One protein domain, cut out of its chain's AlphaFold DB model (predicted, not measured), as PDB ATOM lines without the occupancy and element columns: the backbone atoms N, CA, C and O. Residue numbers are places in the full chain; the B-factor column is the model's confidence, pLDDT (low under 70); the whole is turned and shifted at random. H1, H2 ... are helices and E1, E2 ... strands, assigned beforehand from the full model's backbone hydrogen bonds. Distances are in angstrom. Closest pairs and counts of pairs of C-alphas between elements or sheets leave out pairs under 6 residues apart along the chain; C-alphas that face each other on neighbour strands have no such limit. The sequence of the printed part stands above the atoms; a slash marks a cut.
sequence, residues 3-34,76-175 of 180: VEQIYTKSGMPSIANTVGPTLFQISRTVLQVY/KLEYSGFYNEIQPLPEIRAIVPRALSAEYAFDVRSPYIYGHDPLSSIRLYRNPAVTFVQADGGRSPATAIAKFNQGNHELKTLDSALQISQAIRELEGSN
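What this domain is: This is residues 3 to 34 and 76 to 175 of the 180 residues of an uncharacterized protein of Trinickia sp. 7GSK02 (UniProt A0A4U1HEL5). A long, twisted and curled sheet of six strands has H2 packed on one face near E5, while the unnamed residues 122 to 132 cross over the opposite face. The long E2 and E3 run along the length of the model, whose far end is made by H1 and by loops such as residues 10 to 21. The printed part has 132 residues with six named strands and two named helices, in the order E1 E2 E3 H1 E4 E5 E6 H2. The sheet's order is E4 E3 E2 E1 E5 E6, all antiparallel, and the class is mixed, helices and strands. The whole is elongated, 52 by 33 by 29 A, and only just compact, close to loose, with a radius of gyration of the C-alphas of 16.9 A.

How they stand to each other: Start at E1, residues 3 to 9, which forms a hairpin with E2, residues 22 to 34; look for N 5 and O 27, 2.9 A apart. E3, residues 76 to 87, is antiparallel to E2 at 162 degrees, with N 26 and O 83 at 2.8 A. H1, residues 98 to 101, only grazes the sheet, with its residues 100 to 101. Next comes the edge strand E4, residues 104 to 106, antiparallel to E3, with N 86 and O 104 at 3.0 A. E5, residues 142 to 149, pairs with E1 over 142 to 145, with N 6 and O 142 at 2.9 A. Its residues 145 to 149 pair with the other edge strand, E6, residues 154 to 158, in a hairpin with N 147 and O 156 at 2.8 A. H2, residues 161 to 174, is on one face, two layers of helix and sheet, at a height over the sheet of 10.5 A. Its closest C-alpha to E6 is that of Ile 164, 5.9 A from that of Leu 158. In H2 every O i to N i+4 pair is within hydrogen-bond range; H1 is too short for such a pair.

Where its parts are: Find C-alpha 3 at (-19.415, -1.052, 19.828); from there E1 runs 19.1 A to C-alpha 9. E2 covers 38.4 A and ends at C-alpha 34, (-25.363, 7.527, 5.722). E3 covers 32.5 A, H1 4.9 A, E4 6.1 A, E5 23.5 A and E6 13.0 A. H2 covers 19.6 A and ends at C-alpha 174, (-24.746, -4.755, 4.713).

The domain as a whole: The C-alphas farthest apart are those of Ala 94 and Ser 174, 53.3 A. Residues 35 to 75 are not printed, and C-alphas 34 and 76 are 7.2 A apart across this cut. The links E1 to E2 and E4 to E5 are long. The mean pLDDT of the printed part is 75.5, and 52 residues are under 70: 10 to 21, 88 to 112, 160 to 165 and 167 to 175.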
ATOM      1  N   VAL A   3     -19.784   0.268  19.323       90.25
ATOM      2  CA  VAL A   3     -19.415  -1.052  19.828       90.25
ATOM      3  C   VAL A   3     -18.204  -0.864  20.724       90.25
ATOM      4  O   VAL A   3     -17.222  -0.256  20.297       90.25
ATOM      5  N   GLU A   4     -18.266  -1.379  21.948       91.56
ATOM      6  CA  GLU A   4     -17.107  -1.450  22.837       91.56
ATOM      7  C   GLU A   4     -16.889  -2.885  23.313       91.56
ATOM      8  O   GLU A   4     -17.834  -3.587  23.673       91.56
ATOM      9  N   GLN A   5     -15.629  -3.317  23.308       90.31
ATOM     10  CA  GLN A   5     -15.212  -4.655  23.716       90.31
ATOM     11  C   GLN A   5     -14.104  -4.572  24.756       90.31
ATOM     12  O   GLN A   5     -13.127  -3.843  24.582       90.31
ATOM     13  N   ILE A   6     -14.246  -5.345  25.827       90.00
ATOM     14  CA  ILE A   6     -13.310  -5.355  26.947       90.00
ATOM     15  C   ILE A   6     -12.333  -6.514  26.776       90.00
ATOM     16  O   ILE A   6     -12.728  -7.681  26.764       90.00
ATOM     17  N   TYR A   7     -11.046  -6.185  26.714       85.81
ATOM     18  CA  TYR A   7      -9.949  -7.144  26.735       85.81
ATOM     19  C   TYR A   7      -9.148  -6.973  28.019       85.81
ATOM     20  O   TYR A   7      -8.548  -5.926  28.260       85.81
ATOM     21  N   THR A   8      -9.089  -8.015  28.840       78.88
ATOM     22  CA  THR A   8      -8.197  -8.050  30.002       78.88
ATOM     23  C   THR A   8      -6.752  -8.198  29.540       78.88
ATOM     24  O   THR A   8      -6.438  -9.104  28.763       78.88
ATOM     25  N   LYS A   9      -5.860  -7.332  30.020       73.25
ATOM     26  CA  LYS A   9      -4.423  -7.404  29.742       73.25
ATOM     27  C   LYS A   9      -3.671  -7.839  30.993       73.25
ATOM     28  O   LYS A   9      -3.829  -7.265  32.066       73.25
ATOM     29  N   SER A  10      -2.827  -8.850  30.830       62.94
ATOM     30  CA  SER A  10      -1.896  -9.325  31.853       62.94
ATOM     31  C   SER A  10      -0.624  -8.469  31.857       62.94
ATOM     32  O   SER A  10      -0.242  -7.940  30.815       62.94
ATOM     33  N   GLY A  11       0.075  -8.384  32.994       59.50
ATOM     34  CA  GLY A  11       1.432  -7.811  33.053       59.50
ATOM     35  C   GLY A  11       1.591  -6.522  33.862       59.50
ATOM     36  O   GLY A  11       2.638  -5.885  33.782       59.50
ATOM     37  N   MET A  12       0.591  -6.134  34.653       65.75
ATOM     38  CA  MET A  12       0.742  -5.031  35.605       65.75
ATOM     39  C   MET A  12       1.577  -5.460  36.823       65.75
ATOM     40  O   MET A  12       1.462  -6.610  37.260       65.75
ATOM     41  N   PRO A  13       2.397  -4.558  37.399       59.94
ATOM     42  CA  PRO A  13       3.140  -4.844  38.619       59.94
ATOM     43  C   PRO A  13       2.186  -5.256  39.741       59.94
ATOM     44  O   PRO A  13       1.196  -4.575  40.005       59.94
ATOM     45  N   SER A  14       2.497  -6.358  40.414       60.12
ATOM     46  CA  SER A  14       1.752  -6.826  41.581       60.12
ATOM     47  C   SER A  14       2.635  -6.779  42.820       60.12
ATOM     48  O   SER A  14       3.855  -6.933  42.761       60.12
ATOM     49  N   ILE A  15       2.010  -6.553  43.968       58.81
ATOM     50  CA  ILE A  15       2.652  -6.690  45.267       58.81
ATOM     51  C   ILE A  15       2.719  -8.179  45.589       58.81
ATOM     52  O   ILE A  15       1.720  -8.893  45.462       58.81
ATOM     53  N   ALA A  16       3.912  -8.635  45.978       58.50
ATOM     54  CA  ALA A  16       4.190 -10.022  46.351       58.50
ATOM     55  C   ALA A  16       3.724 -11.066  45.309       58.50
ATOM     56  O   ALA A  16       3.349 -12.180  45.673       58.50
ATOM     57  N   ASN A  17       3.710 -10.712  44.015       60.34
ATOM     58  CA  ASN A  17       3.198 -11.553  42.921       60.34
ATOM     59  C   ASN A  17       1.738 -12.027  43.088       60.34
ATOM     60  O   ASN A  17       1.329 -12.988  42.441       60.34
ATOM     61  N   THR A  18       0.952 -11.386  43.958       58.44
ATOM     62  CA  THR A  18      -0.392 -11.863  44.333       58.44
ATOM     63  C   THR A  18      -1.477 -10.809  44.174       58.44
ATOM     64  O   THR A  18      -2.598 -11.149  43.814       58.44
ATOM     65  N   VAL A  19      -1.172  -9.531  44.418       61.81
ATOM     66  CA  VAL A  19      -2.190  -8.474  44.464       61.81
ATOM     67  C   VAL A  19      -1.745  -7.284  43.622       61.81
ATOM     68  O   VAL A  19      -0.772  -6.612  43.951       61.81
ATOM     69  N   GLY A  20      -2.440  -7.022  42.518       61.50
ATOM     70  CA  GLY A  20      -2.107  -5.931  41.604       61.50
ATOM     71  C   GLY A  20      -3.338  -5.334  40.923       61.50
ATOM     72  O   GLY A  20      -4.399  -5.963  40.908       61.50
ATOM     73  N   PRO A  21      -3.220  -4.110  40.387       69.00
ATOM     74  CA  PRO A  21      -4.279  -3.492  39.606       69.00
ATOM     75  C   PRO A  21      -4.540  -4.272  38.311       69.00
ATOM     76  O   PRO A  21      -3.646  -4.928  37.769       69.00
ATOM     77  N   THR A  22      -5.765  -4.174  37.796       72.12
ATOM     78  CA  THR A  22      -6.144  -4.824  36.534       72.12
ATOM     79  C   THR A  22      -6.091  -3.812  35.398       72.12
ATOM     80  O   THR A  22      -6.623  -2.709  35.527       72.12
ATOM     81  N   LEU A  23      -5.446  -4.180  34.289       77.19
ATOM     82  CA  LEU A  23      -5.436  -3.389  33.061       77.19
ATOM     83  C   LEU A  23      -6.491  -3.928  32.095       77.19
ATOM     84  O   LEU A  23      -6.479  -5.107  31.734       77.19
ATOM     85  N   PHE A  24      -7.365  -3.043  31.637       83.75
ATOM     86  CA  PHE A  24      -8.326  -3.313  30.580       83.75
ATOM     87  C   PHE A  24      -7.950  -2.514  29.341       83.75
ATOM     88  O   PHE A  24      -7.674  -1.321  29.424       83.75
ATOM     89  N   GLN A  25      -7.978  -3.168  28.187       86.75
ATOM     90  CA  GLN A  25      -8.005  -2.497  26.898       86.75
ATOM     91  C   GLN A  25      -9.450  -2.507  26.405       86.75
ATOM     92  O   GLN A  25     -10.035  -3.572  26.206       86.75
ATOM     93  N   ILE A  26     -10.016  -1.322  26.208       88.81
ATOM     94  CA  ILE A  26     -11.352  -1.147  25.657       88.81
ATOM     95  C   ILE A  26     -11.197  -0.860  24.171       88.81
ATOM     96  O   ILE A  26     -10.758   0.221  23.781       88.81
ATOM     97  N   SER A  27     -11.507  -1.854  23.342       89.56
ATOM     98  CA  SER A  27     -11.608  -1.673  21.895       89.56
ATOM     99  C   SER A  27     -12.916  -0.973  21.577       89.56
ATOM    100  O   SER A  27     -13.949  -1.314  22.153       89.56
ATOM    101  N   ARG A  28     -12.877   0.002  20.675       90.88
ATOM    102  CA  ARG A  28     -14.009   0.857  20.350       90.88
ATOM    103  C   ARG A  28     -14.138   1.036  18.849       90.88
ATOM    104  O   ARG A  28     -13.199   1.460  18.180       90.88
ATOM    105  N   THR A  29     -15.353   0.811  18.368       90.50
ATOM    106  CA  THR A  29     -15.726   0.954  16.963       90.50
ATOM    107  C   THR A  29     -16.968   1.829  16.850       90.50
ATOM    108  O   THR A  29     -17.980   1.577  17.508       90.50
ATOM    109  N   VAL A  30     -16.913   2.850  15.994       90.25
ATOM    110  CA  VAL A  30     -18.047   3.726  15.684       90.25
ATOM    111  C   VAL A  30     -18.393   3.602  14.208       90.25
ATOM    112  O   VAL A  30     -17.588   3.899  13.325       90.25
ATOM    113  N   LEU A  31     -19.624   3.168  13.958       87.56
ATOM    114  CA  LEU A  31     -20.195   2.991  12.629       87.56
ATOM    115  C   LEU A  31     -21.342   3.980  12.452       87.56
ATOM    116  O   LEU A  31     -22.235   4.050  13.302       87.56
ATOM    117  N   GLN A  32     -21.354   4.729  11.358       86.81
ATOM    118  CA  GLN A  32     -22.404   5.693  11.056       86.81
ATOM    119  C   GLN A  32     -23.192   5.263   9.820       86.81
ATOM    120  O   GLN A  32     -22.636   4.765   8.842       86.81
ATOM    121  N   VAL A  33     -24.512   5.436   9.894       82.31
ATOM    122  CA  VAL A  33     -25.411   5.221   8.760       82.31
ATOM    123  C   VAL A  33     -25.488   6.519   7.970       82.31
ATOM    124  O   VAL A  33     -25.769   7.574   8.538       82.31
ATOM    125  N   TYR A  34     -25.252   6.426   6.668       79.38
ATOM    126  CA  TYR A  34     -25.363   7.527   5.722       79.38
ATOM    127  C   TYR A  34     -26.435   7.219   4.689       79.38
ATOM    128  O   TYR A  34     -26.522   6.097   4.189       79.38
ATOM    129  N   LYS A  76     -20.797   3.328   7.148       83.19
ATOM    130  CA  LYS A  76     -19.396   3.736   7.099       83.19
ATOM    131  C   LYS A  76     -18.758   3.580   8.473       83.19
ATOM    132  O   LYS A  76     -19.344   3.944   9.494       83.19
ATOM    133  N   LEU A  77     -17.551   3.028   8.488       86.94
ATOM    134  CA  LEU A  77     -16.679   3.052   9.654       86.94
ATOM    135  C   LEU A  77     -16.129   4.469   9.820       86.94
ATOM    136  O   LEU A  77     -15.424   4.954   8.942       86.94
ATOM    137  N   GLU A  78     -16.463   5.126  10.928       89.06
ATOM    138  CA  GLU A  78     -15.934   6.456  11.264       89.06
ATOM    139  C   GLU A  78     -14.721   6.363  12.184       89.06
ATOM    140  O   GLU A  78     -13.796   7.168  12.082       89.06
ATOM    141  N   TYR A  79     -14.715   5.371  13.076       90.06
ATOM    142  CA  TYR A  79     -13.635   5.185  14.033       90.06
ATOM    143  C   TYR A  79     -13.453   3.719  14.405       90.06
ATOM    144  O   TYR A  79     -14.431   3.014  14.660       90.06
ATOM    145  N   SER A  80     -12.199   3.282  14.478       89.06
ATOM    146  CA  SER A  80     -11.805   2.022  15.106       89.06
ATOM    147  C   SER A  80     -10.495   2.237  15.849       89.06
ATOM    148  O   SER A  80      -9.508   2.676  15.259       89.06
ATOM    149  N   GLY A  81     -10.484   1.964  17.144       88.12
ATOM    150  CA  GLY A  81      -9.319   2.172  17.990       88.12
ATOM    151  C   GLY A  81      -9.501   1.524  19.352       88.12
ATOM    152  O   GLY A  81     -10.396   0.708  19.561       88.12
ATOM    153  N   PHE A  82      -8.638   1.875  20.296       86.06
ATOM    154  CA  PHE A  82      -8.757   1.403  21.668       86.06
ATOM    155  C   PHE A  82      -8.182   2.413  22.650       86.06
ATOM    156  O   PHE A  82      -7.313   3.206  22.302       86.06
ATOM    157  N   TYR A  83      -8.631   2.324  23.894       83.44
ATOM    158  CA  TYR A  83      -8.045   3.034  25.024       83.44
ATOM    159  C   TYR A  83      -7.807   2.061  26.177       83.44
ATOM    160  O   TYR A  83      -8.411   0.987  26.234       83.44
ATOM    161  N   ASN A  84      -6.892   2.411  27.077       82.06
ATOM    162  CA  ASN A  84      -6.560   1.574  28.221       82.06
ATOM    163  C   ASN A  84      -7.087   2.198  29.515       82.06
ATOM    164  O   ASN A  84      -7.000   3.407  29.734       82.06
ATOM    165  N   GLU A  85      -7.616   1.345  30.381       76.81
ATOM    166  CA  GLU A  85      -8.168   1.708  31.679       76.81
ATOM    167  C   GLU A  85      -7.525   0.833  32.752       76.81
ATOM    168  O   GLU A  85      -7.506  -0.396  32.652       76.81
ATOM    169  N   ILE A  86      -7.002   1.471  33.796       74.38
ATOM    170  CA  ILE A  86      -6.505   0.776  34.983       74.38
ATOM    171  C   ILE A  86      -7.598   0.804  36.035       74.38
ATOM    172  O   ILE A  86      -7.979   1.877  36.504       74.38
ATOM    173  N   GLN A  87      -8.060  -0.376  36.441       71.06
ATOM    174  CA  GLN A  87      -8.907  -0.508  37.616       71.06
ATOM    175  C   GLN A  87      -8.029  -0.751  38.853       71.06
ATOM    176  O   GLN A  87      -7.335  -1.776  38.923       71.06
ATOM    177  N   PRO A  88      -8.045   0.169  39.831       65.12
ATOM    178  CA  PRO A  88      -7.317  -0.002  41.076       65.12
ATOM    179  C   PRO A  88      -8.032  -0.996  41.994       65.12
ATOM    180  O   PRO A  88      -9.229  -1.257  41.866       65.12
ATOM    181  N   LEU A  89      -7.297  -1.519  42.973       64.38
ATOM    182  CA  LEU A  89      -7.851  -2.403  43.997       64.38
ATOM    183  C   LEU A  89      -8.742  -1.597  44.963       64.38
ATOM    184  O   LEU A  89      -8.227  -0.664  45.591       64.38
ATOM    185  N   PRO A  90     -10.042  -1.927  45.121       57.47
ATOM    186  CA  PRO A  90     -10.982  -1.038  45.804       57.47
ATOM    187  C   PRO A  90     -10.725  -0.817  47.306       57.47
ATOM    188  O   PRO A  90     -11.223   0.163  47.847       57.47
ATOM    189  N   GLU A  91      -9.920  -1.641  47.989       55.88
ATOM    190  CA  GLU A  91      -9.906  -1.648  49.467       55.88
ATOM    191  C   GLU A  91      -8.521  -1.620  50.133       55.88
ATOM    192  O   GLU A  91      -8.421  -1.693  51.353       55.88
ATOM    193  N   ILE A  92      -7.431  -1.447  49.378       56.81
ATOM    194  CA  ILE A  92      -6.061  -1.579  49.929       56.81
ATOM    195  C   ILE A  92      -5.274  -0.259  49.936       56.81
ATOM    196  O   ILE A  92      -4.045  -0.239  50.032       56.81
ATOM    197  N   ARG A  93      -5.987   0.874  49.870       52.94
ATOM    198  CA  ARG A  93      -5.410   2.232  49.779       52.94
ATOM    199  C   ARG A  93      -4.411   2.575  50.895       52.94
ATOM    200  O   ARG A  93      -3.599   3.471  50.705       52.94
ATOM    201  N   ALA A  94      -4.469   1.885  52.037       60.03
ATOM    202  CA  ALA A  94      -3.574   2.102  53.175       60.03
ATOM    203  C   ALA A  94      -2.228   1.353  53.081       60.03
ATOM    204  O   ALA A  94      -1.286   1.727  53.773       60.03
ATOM    205  N   ILE A  95      -2.128   0.303  52.255       62.78
ATOM    206  CA  ILE A  95      -0.968  -0.619  52.223       62.78
ATOM    207  C   ILE A  95      -0.234  -0.544  50.873       62.78
ATOM    208  O   ILE A  95       0.927  -0.926  50.754       62.78
ATOM    209  N   VAL A  96      -0.902  -0.027  49.842       61.47
ATOM    210  CA  VAL A  96      -0.435  -0.053  48.455       61.47
ATOM    211  C   VAL A  96      -0.014   1.356  48.004       61.47
ATOM    212  O   VAL A  96      -0.745   2.311  48.271       61.47
ATOM    213  N   PRO A  97       1.131   1.528  47.306       63.22
ATOM    214  CA  PRO A  97       1.548   2.824  46.766       63.22
ATOM    215  C   PRO A  97       0.454   3.493  45.919       63.22
ATOM    216  O   PRO A  97      -0.217   2.814  45.142       63.22
ATOM    217  N   ARG A  98       0.326   4.831  45.991       61.50
ATOM    218  CA  ARG A  98      -0.718   5.604  45.272       61.50
ATOM    219  C   ARG A  98      -0.843   5.258  43.786       61.50
ATOM    220  O   ARG A  98      -1.952   5.212  43.271       61.50
ATOM    221  N   ALA A  99       0.279   4.989  43.122       62.75
ATOM    222  CA  ALA A  99       0.321   4.627  41.705       62.75
ATOM    223  C   ALA A  99      -0.440   3.326  41.369       62.75
ATOM    224  O   ALA A  99      -0.856   3.144  40.233       62.75
ATOM    225  N   LEU A 100      -0.636   2.430  42.341       56.84
ATOM    226  CA  LEU A 100      -1.361   1.163  42.186       56.84
ATOM    227  C   LEU A 100      -2.775   1.213  42.802       56.84
ATOM    228  O   LEU A 100      -3.569   0.293  42.606       56.84
ATOM    229  N   SER A 101      -3.094   2.269  43.558       57.53
ATOM    230  CA  SER A 101      -4.372   2.435  44.264       57.53
ATOM    231  C   SER A 101      -5.301   3.482  43.639       57.53
ATOM    232  O   SER A 101      -6.409   3.684  44.137       57.53
ATOM    233  N   ALA A 102      -4.842   4.198  42.615       59.03
ATOM    234  CA  ALA A 102      -5.606   5.223  41.917       59.03
ATOM    235  C   ALA A 102      -6.045   4.739  40.530       59.03
ATOM    236  O   ALA A 102      -5.384   3.924  39.889       59.03
ATOM    237  N   GLU A 103      -7.204   5.227  40.106       58.84
ATOM    238  CA  GLU A 103      -7.766   4.945  38.795       58.84
ATOM    239  C   GLU A 103      -7.108   5.863  37.773       58.84
ATOM    240  O   GLU A 103      -7.074   7.082  37.955       58.84
ATOM    241  N   TYR A 104      -6.569   5.270  36.715       64.56
ATOM    242  CA  TYR A 104      -5.922   6.007  35.642       64.56
ATOM    243  C   TYR A 104      -6.517   5.556  34.314       64.56
ATOM    244  O   TYR A 104      -6.355   4.405  33.903       64.56
ATOM    245  N   ALA A 105      -7.185   6.485  33.638       58.28
ATOM    246  CA  ALA A 105      -7.442   6.378  32.213       58.28
ATOM    247  C   ALA A 105      -6.238   6.983  31.493       58.28
ATOM    248  O   ALA A 105      -5.864   8.127  31.770       58.28
ATOM    249  N   PHE A 106      -5.615   6.239  30.588       61.84
ATOM    250  CA  PHE A 106      -4.545   6.787  29.766       61.84
ATOM    251  C   PHE A 106      -4.686   6.304  28.330       61.84
ATOM    252  O   PHE A 106      -4.842   5.116  28.037       61.84
ATOM    253  N   ASP A 107      -4.635   7.272  27.427       55.47
ATOM    254  CA  ASP A 107      -4.589   7.020  26.003       55.47
ATOM    255  C   ASP A 107      -3.129   6.767  25.626       55.47
ATOM    256  O   ASP A 107      -2.315   7.689  25.498       55.47
ATOM    257  N   VAL A 108      -2.754   5.492  25.532       56.91
ATOM    258  CA  VAL A 108      -1.492   5.152  24.880       56.91
ATOM    259  C   VAL A 108      -1.726   5.410  23.408       56.91
ATOM    260  O   VAL A 108      -2.447   4.633  22.787       56.91
ATOM    261  N   ARG A 109      -1.112   6.472  22.864       51.53
ATOM    262  CA  ARG A 109      -1.150   6.775  21.427       51.53
ATOM    263  C   ARG A 109      -0.704   5.545  20.650       51.53
ATOM    264  O   ARG A 109       0.487   5.282  20.490       51.53
ATOM    265  N   SER A 110      -1.683   4.779  20.208       55.91
ATOM    266  CA  SER A 110      -1.487   3.593  19.410       55.91
ATOM    267  C   SER A 110      -1.444   4.026  17.951       55.91
ATOM    268  O   SER A 110      -2.315   4.787  17.526       55.91
ATOM    269  N   PRO A 111      -0.481   3.544  17.150       60.72
ATOM    270  CA  PRO A 111      -0.499   3.781  15.709       60.72
ATOM    271  C   PRO A 111      -1.665   3.053  15.014       60.72
ATOM    272  O   PRO A 111      -1.901   3.274  13.831       60.72
ATOM    273  N   TYR A 112      -2.403   2.195  15.728       68.62
ATOM    274  CA  TYR A 112      -3.505   1.387  15.205       68.62
ATOM    275  C   TYR A 112      -4.873   2.031  15.468       68.62
ATOM    276  O   TYR A 112      -5.765   1.395  16.029       68.62
ATOM    277  N   ILE A 113      -5.022   3.303  15.098       82.19
ATOM    278  CA  ILE A 113      -6.299   4.023  15.154       82.19
ATOM    279  C   ILE A 113      -6.706   4.385  13.728       82.19
ATOM    280  O   ILE A 113      -5.945   5.007  12.988       82.19
ATOM    281  N   TYR A 114      -7.918   3.998  13.347       85.12
ATOM    282  CA  TYR A 114      -8.558   4.417  12.111       85.12
ATOM    283  C   TYR A 114      -9.550   5.545  12.398       85.12
ATOM    284  O   TYR A 114     -10.420   5.398  13.257       85.12
ATOM    285  N   GLY A 115      -9.452   6.634  11.634       86.44
ATOM    286  CA  GLY A 115     -10.397   7.750  11.684       86.44
ATOM    287  C   GLY A 115     -10.310   8.603  12.954       86.44
ATOM    288  O   GLY A 115      -9.327   8.563  13.694       86.44
ATOM    289  N   HIS A 116     -11.346   9.407  13.186       87.25
ATOM    290  CA  HIS A 116     -11.485  10.280  14.355       87.25
ATOM    291  C   HIS A 116     -12.796   9.940  15.056       87.25
ATOM    292  O   HIS A 116     -13.838   9.974  14.411       87.25
ATOM    293  N   ASP A 117     -12.767   9.657  16.361       88.69
ATOM    294  CA  ASP A 117     -13.970   9.286  17.117       88.69
ATOM    295  C   ASP A 117     -14.966  10.458  17.190       88.69
ATOM    296  O   ASP A 117     -14.714  11.434  17.905       88.69
ATOM    297  N   PRO A 118     -16.110  10.390  16.481       88.12
ATOM    298  CA  PRO A 118     -17.082  11.476  16.484       88.12
ATOM    299  C   PRO A 118     -17.930  11.504  17.765       88.12
ATOM    300  O   PRO A 118     -18.694  12.444  17.965       88.12
ATOM    301  N   LEU A 119     -17.832  10.482  18.626       89.75
ATOM    302  CA  LEU A 119     -18.650  10.307  19.829       89.75
ATOM    303  C   LEU A 119     -17.791  10.091  21.086       89.75
ATOM    304  O   LEU A 119     -18.228   9.416  22.016       89.75
ATOM    305  N   SER A 120     -16.584  10.657  21.136       85.50
ATOM    306  CA  SER A 120     -15.590  10.423  22.203       85.50
ATOM    307  C   SER A 120     -16.067  10.744  23.629       85.50
ATOM    308  O   SER A 120     -15.548  10.187  24.599       85.50
ATOM    309  N   SER A 121     -17.083  11.600  23.776       86.69
ATOM    310  CA  SER A 121     -17.727  11.918  25.058       86.69
ATOM    311  C   SER A 121     -18.701  10.842  25.552       86.69
ATOM    312  O   SER A 121     -19.032  10.817  26.736       86.69
ATOM    313  N   ILE A 122     -19.160   9.946  24.674       89.69
ATOM    314  CA  ILE A 122     -20.121   8.887  24.991       89.69
ATOM    315  C   ILE A 122     -19.362   7.574  25.125       89.69
ATOM    316  O   ILE A 122     -18.880   7.037  24.129       89.69
ATOM    317  N   ARG A 123     -19.291   7.024  26.338       89.62
ATOM    318  CA  ARG A 123     -18.669   5.721  26.625       89.62
ATOM    319  C   ARG A 123     -19.726   4.690  27.008       89.62
ATOM    320  O   ARG A 123     -20.707   5.029  27.671       89.62
ATOM    321  N   LEU A 124     -19.532   3.447  26.570       91.44
ATOM    322  CA  LEU A 124     -20.358   2.313  26.991       91.44
ATOM    323  C   LEU A 124     -19.755   1.674  28.248       91.44
ATOM    324  O   LEU A 124     -20.463   1.357  29.199       91.44
ATOM    325  N   TYR A 125     -18.432   1.562  28.296       88.00
ATOM    326  CA  TYR A 125     -17.679   1.161  29.470       88.00
ATOM    327  C   TYR A 125     -17.853   2.189  30.598       88.00
ATOM    328  O   TYR A 125     -17.808   3.398  30.369       88.00
ATOM    329  N   ARG A 126     -18.072   1.689  31.824       84.81
ATOM    330  CA  ARG A 126     -18.480   2.446  33.030       84.81
ATOM    331  C   ARG A 126     -19.836   3.150  32.960       84.81
ATOM    332  O   ARG A 126     -20.185   3.861  33.900       84.81
ATOM    333  N   ASN A 127     -20.627   2.933  31.915       88.38
ATOM    334  CA  ASN A 127     -22.003   3.402  31.905       88.38
ATOM    335  C   ASN A 127     -22.900   2.382  32.634       88.38
ATOM    336  O   ASN A 127     -23.041   1.259  32.152       88.38
ATOM    337  N   PRO A 128     -23.522   2.740  33.774       85.12
ATOM    338  CA  PRO A 128     -24.322   1.802  34.564       85.12
ATOM    339  C   PRO A 128     -25.599   1.338  33.851       85.12
ATOM    340  O   PRO A 128     -26.187   0.341  34.255       85.12
ATOM    341  N   ALA A 129     -26.031   2.044  32.801       86.00
ATOM    342  CA  ALA A 129     -27.176   1.656  31.985       86.00
ATOM    343  C   ALA A 129     -26.817   0.650  30.875       86.00
ATOM    344  O   ALA A 129     -27.700   0.245  30.125       86.00
ATOM    345  N   VAL A 130     -25.542   0.270  30.732       88.25
ATOM    346  CA  VAL A 130     -25.065  -0.599  29.651       88.25
ATOM    347  C   VAL A 130     -24.693  -1.978  30.180       88.25
ATOM    348  O   VAL A 130     -23.903  -2.107  31.115       88.25
ATOM    349  N   THR A 131     -25.189  -3.017  29.509       87.88
ATOM    350  CA  THR A 131     -24.796  -4.403  29.776       87.88
ATOM    351  C   THR A 131     -23.733  -4.868  28.784       87.88
ATOM    352  O   THR A 131     -23.906  -4.752  27.571       87.88
ATOM    353  N   PHE A 132     -22.643  -5.443  29.295       87.88
ATOM    354  CA  PHE A 132     -21.648  -6.138  28.479       87.88
ATOM    355  C   PHE A 132     -21.944  -7.636  28.474       87.88
ATOM    356  O   PHE A 132     -22.051  -8.260  29.529       87.88
ATOM    357  N   VAL A 133     -22.056  -8.217  27.282       86.12
ATOM    358  CA  VAL A 133     -22.405  -9.627  27.084       86.12
ATOM    359  C   VAL A 133     -21.209 -10.373  26.502       86.12
ATOM    360  O   VAL A 133     -20.525  -9.871  25.611       86.12
ATOM    361  N   GLN A 134     -20.956 -11.585  26.993       84.69
ATOM    362  CA  GLN A 134     -19.957 -12.497  26.432       84.69
ATOM    363  C   GLN A 134     -20.644 -13.639  25.684       84.69
ATOM    364  O   GLN A 134     -21.605 -14.227  26.181       84.69
ATOM    365  N   ALA A 135     -20.136 -13.957  24.495       76.12
ATOM    366  CA  ALA A 135     -20.544 -15.129  23.728       76.12
ATOM    367  C   ALA A 135     -19.614 -16.329  24.015       76.12
ATOM    368  O   ALA A 135     -18.765 -16.279  24.910       76.12
ATOM    369  N   ASP A 136     -19.825 -17.442  23.302       79.06
ATOM    370  CA  ASP A 136     -18.974 -18.645  23.316       79.06
ATOM    371  C   ASP A 136     -18.658 -19.203  24.714       79.06
ATOM    372  O   ASP A 136     -17.537 -19.626  25.007       79.06
ATOM    373  N   GLY A 137     -19.645 -19.170  25.613       76.00
ATOM    374  CA  GLY A 137     -19.477 -19.635  26.991       76.00
ATOM    375  C   GLY A 137     -18.467 -18.813  27.802       76.00
ATOM    376  O   GLY A 137     -17.812 -19.362  28.683       76.00
ATOM    377  N   GLY A 138     -18.306 -17.522  27.486       76.62
ATOM    378  CA  GLY A 138     -17.396 -16.608  28.184       76.62
ATOM    379  C   GLY A 138     -16.005 -16.489  27.555       76.62
ATOM    380  O   GLY A 138     -15.140 -15.824  28.119       76.62
ATOM    381  N   ARG A 139     -15.767 -17.133  26.404       77.88
ATOM    382  CA  ARG A 139     -14.471 -17.081  25.703       77.88
ATOM    383  C   ARG A 139     -14.309 -15.847  24.824       77.88
ATOM    384  O   ARG A 139     -13.178 -15.441  24.569       77.88
ATOM    385  N   SER A 140     -15.408 -15.256  24.364       78.69
ATOM    386  CA  SER A 140     -15.362 -14.023  23.580       78.69
ATOM    387  C   SER A 140     -15.171 -12.803  24.499       78.69
ATOM    388  O   SER A 140     -15.564 -12.834  25.675       78.69
ATOM    389  N   PRO A 141     -14.604 -11.700  23.980       84.62
ATOM    390  CA  PRO A 141     -14.529 -10.439  24.708       84.62
ATOM    391  C   PRO A 141     -15.919  -9.975  25.148       84.62
ATOM    392  O   PRO A 141     -16.893 -10.093  24.398       84.62
ATOM    393  N   ALA A 142     -16.011  -9.414  26.354       89.06
ATOM    394  CA  ALA A 142     -17.254  -8.811  26.819       89.06
ATOM    395  C   ALA A 142     -17.583  -7.619  25.918       89.06
ATOM    396  O   ALA A 142     -16.783  -6.692  25.810       89.06
ATOM    397  N   THR A 143     -18.726  -7.677  25.238       88.06
ATOM    398  CA  THR A 143     -19.102  -6.754  24.166       88.06
ATOM    399  C   THR A 143     -20.384  -6.022  24.537       88.06
ATOM    400  O   THR A 143     -21.358  -6.644  24.959       88.06
ATOM    401  N   ALA A 144     -20.397  -4.707  24.346       90.12
ATOM    402  CA  ALA A 144     -21.592  -3.879  24.414       90.12
ATOM    403  C   ALA A 144     -21.811  -3.179  23.071       90.12
ATOM    404  O   ALA A 144     -20.861  -2.710  22.439       90.12
ATOM    405  N   ILE A 145     -23.072  -3.088  22.647       88.62
ATOM    406  CA  ILE A 145     -23.467  -2.382  21.425       88.62
ATOM    407  C   ILE A 145     -24.585  -1.403  21.755       88.62
ATOM    408  O   ILE A 145     -25.537  -1.742  22.457       88.62
ATOM    409  N   ALA A 146     -24.498  -0.196  21.202       90.06
ATOM    410  CA  ALA A 146     -25.553   0.798  21.312       90.06
ATOM    411  C   ALA A 146     -25.798   1.534  19.991       90.06
ATOM    412  O   ALA A 146     -24.888   1.822  19.206       90.06
ATOM    413  N   LYS A 147     -27.055   1.893  19.748       89.00
ATOM    414  CA  LYS A 147     -27.457   2.822  18.692       89.00
ATOM    415  C   LYS A 147     -27.595   4.203  19.322       89.00
ATOM    416  O   LYS A 147     -28.336   4.372  20.281       89.00
ATOM    417  N   PHE A 148     -26.865   5.174  18.788       89.00
ATOM    418  CA  PHE A 148     -26.956   6.565  19.211       89.00
ATOM    419  C   PHE A 148     -27.603   7.384  18.104       89.00
ATOM    420  O   PHE A 148     -27.192   7.272  16.944       89.00
ATOM    421  N   ASN A 149     -28.597   8.187  18.463       86.38
ATOM    422  CA  ASN A 149     -29.249   9.118  17.560       86.38
ATOM    423  C   ASN A 149     -28.771  10.539  17.877       86.38
ATOM    424  O   ASN A 149     -29.014  11.067  18.958       86.38
ATOM    425  N   GLN A 150     -28.087  11.166  16.918       81.94
ATOM    426  CA  GLN A 150     -27.559  12.521  17.085       81.94
ATOM    427  C   GLN A 150     -28.655  13.588  17.202       81.94
ATOM    428  O   GLN A 150     -28.425  14.601  17.846       81.94
ATOM    429  N   GLY A 151     -29.834  13.381  16.604       83.12
ATOM    430  CA  GLY A 151     -30.894  14.392  16.575       83.12
ATOM    431  C   GLY A 151     -31.616  14.570  17.911       83.12
ATOM    432  O   GLY A 151     -32.021  15.679  18.240       83.12
ATOM    433  N   ASN A 152     -31.773  13.494  18.686       86.44
ATOM    434  CA  ASN A 152     -32.442  13.517  19.993       86.44
ATOM    435  C   ASN A 152     -31.515  13.136  21.163       86.44
ATOM    436  O   ASN A 152     -31.979  13.055  22.297       86.44
ATOM    437  N   HIS A 153     -30.225  12.903  20.896       84.94
ATOM    438  CA  HIS A 153     -29.214  12.460  21.864       84.94
ATOM    439  C   HIS A 153     -29.564  11.163  22.613       84.94
ATOM    440  O   HIS A 153     -29.027  10.893  23.689       84.94
ATOM    441  N   GLU A 154     -30.438  10.332  22.048       88.69
ATOM    442  CA  GLU A 154     -30.848   9.077  22.664       88.69
ATOM    443  C   GLU A 154     -29.811   7.980  22.407       88.69
ATOM    444  O   GLU A 154     -29.402   7.726  21.267       88.69
ATOM    445  N   LEU A 155     -29.403   7.301  23.483       87.62
ATOM    446  CA  LEU A 155     -28.558   6.114  23.442       87.62
ATOM    447  C   LEU A 155     -29.409   4.886  23.761       87.62
ATOM    448  O   LEU A 155     -29.850   4.705  24.892       87.62
ATOM    449  N   LYS A 156     -29.606   4.024  22.767       88.75
ATOM    450  CA  LYS A 156     -30.342   2.771  22.912       88.75
ATOM    451  C   LYS A 156     -29.378   1.594  22.925       88.75
ATOM    452  O   LYS A 156     -28.743   1.301  21.909       88.75
ATOM    453  N   THR A 157     -29.271   0.929  24.065       86.88
ATOM    454  CA  THR A 157     -28.450  -0.269  24.260       86.88
ATOM    455  C   THR A 157     -29.091  -1.495  23.614       86.88
ATOM    456  O   THR A 157     -30.311  -1.576  23.447       86.88
ATOM    457  N   LEU A 158     -28.254  -2.435  23.179       82.50
ATOM    458  CA  LEU A 158     -28.672  -3.761  22.732       82.50
ATOM    459  C   LEU A 158     -28.256  -4.764  23.809       82.50
ATOM    460  O   LEU A 158     -27.108  -5.191  23.852       82.50
ATOM    461  N   ASP A 159     -29.193  -5.116  24.686       72.62
ATOM    462  CA  ASP A 159     -28.886  -5.781  25.962       72.62
ATOM    463  C   ASP A 159     -28.995  -7.312  25.919       72.62
ATOM    464  O   ASP A 159     -28.859  -7.983  26.938       72.62
ATOM    465  N   SER A 160     -29.238  -7.901  24.745       66.94
ATOM    466  CA  SER A 160     -29.301  -9.359  24.597       66.94
ATOM    467  C   SER A 160     -28.335  -9.871  23.541       66.94
ATOM    468  O   SER A 160     -28.177  -9.272  22.477       66.94
ATOM    469  N   ALA A 161     -27.756 -11.047  23.798       64.50
ATOM    470  CA  ALA A 161     -26.903 -11.752  22.843       64.50
ATOM    471  C   ALA A 161     -27.585 -11.926  21.476       64.50
ATOM    472  O   ALA A 161     -26.919 -11.868  20.447       64.50
ATOM    473  N   LEU A 162     -28.913 -12.094  21.454       67.25
ATOM    474  CA  LEU A 162     -29.702 -12.220  20.232       67.25
ATOM    475  C   LEU A 162     -29.795 -10.892  19.468       67.25
ATOM    476  O   LEU A 162     -29.523 -10.880  18.274       67.25
ATOM    477  N   GLN A 163     -30.093  -9.778  20.145       69.81
ATOM    478  CA  GLN A 163     -30.105  -8.446  19.524       69.81
ATOM    479  C   GLN A 163     -28.716  -8.021  19.042       69.81
ATOM    480  O   GLN A 163     -28.592  -7.446  17.966       69.81
ATOM    481  N   ILE A 164     -27.673  -8.334  19.814       66.12
ATOM    482  CA  ILE A 164     -26.273  -8.101  19.448       66.12
ATOM    483  C   ILE A 164     -25.915  -8.933  18.214       66.12
ATOM    484  O   ILE A 164     -25.423  -8.393  17.232       66.12
ATOM    485  N   SER A 165     -26.224 -10.231  18.222       65.38
ATOM    486  CA  SER A 165     -25.944 -11.141  17.104       65.38
ATOM    487  C   SER A 165     -26.733 -10.791  15.841       65.38
ATOM    488  O   SER A 165     -26.253 -11.031  14.736       65.38
ATOM    489  N   GLN A 166     -27.955 -10.274  15.988       70.12
ATOM    490  CA  GLN A 166     -28.759  -9.756  14.881       70.12
ATOM    491  C   GLN A 166     -28.162  -8.464  14.341       70.12
ATOM    492  O   GLN A 166     -27.953  -8.371  13.140       70.12
ATOM    493  N   ALA A 167     -27.798  -7.519  15.211       68.38
ATOM    494  CA  ALA A 167     -27.140  -6.289  14.793       68.38
ATOM    495  C   ALA A 167     -25.814  -6.580  14.079       68.38
ATOM    496  O   ALA A 167     -25.596  -6.057  13.000       68.38
ATOM    497  N   ILE A 168     -24.960  -7.462  14.609       64.25
ATOM    498  CA  ILE A 168     -23.705  -7.863  13.949       64.25
ATOM    499  C   ILE A 168     -23.982  -8.476  12.572       64.25
ATOM    500  O   ILE A 168     -23.388  -8.036  11.593       64.25
ATOM    501  N   ARG A 169     -24.940  -9.406  12.461       66.38
ATOM    502  CA  ARG A 169     -25.318 -10.005  11.170       66.38
ATOM    503  C   ARG A 169     -25.912  -9.005  10.179       66.38
ATOM    504  O   ARG A 169     -25.644  -9.109   8.988       66.38
ATOM    505  N   GLU A 170     -26.708  -8.045  10.644       67.00
ATOM    506  CA  GLU A 170     -27.208  -6.942   9.814       67.00
ATOM    507  C   GLU A 170     -26.043  -6.109   9.265       67.00
ATOM    508  O   GLU A 170     -26.035  -5.760   8.085       67.00
ATOM    509  N   LEU A 171     -25.027  -5.840  10.089       63.31
ATOM    510  CA  LEU A 171     -23.841  -5.087   9.676       63.31
ATOM    511  C   LEU A 171     -22.996  -5.889   8.677       63.31
ATOM    512  O   LEU A 171     -22.647  -5.348   7.632       63.31
ATOM    513  N   GLU A 172     -22.741  -7.171   8.941       59.84
ATOM    514  CA  GLU A 172     -22.015  -8.079   8.040       59.84
ATOM    515  C   GLU A 172     -22.731  -8.264   6.696       59.84
ATOM    516  O   GLU A 172     -22.095  -8.248   5.643       59.84
ATOM    517  N   GLY A 173     -24.061  -8.403   6.716       56.19
ATOM    518  CA  GLY A 173     -24.884  -8.513   5.510       56.19
ATOM    519  C   GLY A 173     -24.925  -7.219   4.697       56.19
ATOM    520  O   GLY A 173     -24.998  -7.266   3.472       56.19
ATOM    521  N   SER A 174     -24.834  -6.065   5.366       54.09
ATOM    522  CA  SER A 174     -24.746  -4.755   4.713       54.09
ATOM    523  C   SER A 174     -23.337  -4.410   4.215       54.09
ATOM    524  O   SER A 174     -23.198  -3.565   3.331       54.09
ATOM    525  N   ASN A 175     -22.290  -5.036   4.768       46.78
ATOM    526  CA  ASN A 175     -20.907  -4.753   4.405       46.78
ATOM    527  C   ASN A 175     -19.979  -5.958   4.708       46.78
ATOM    528  O   ASN A 175     -19.437  -6.063   5.812       46.78
TER     529      ASN A 175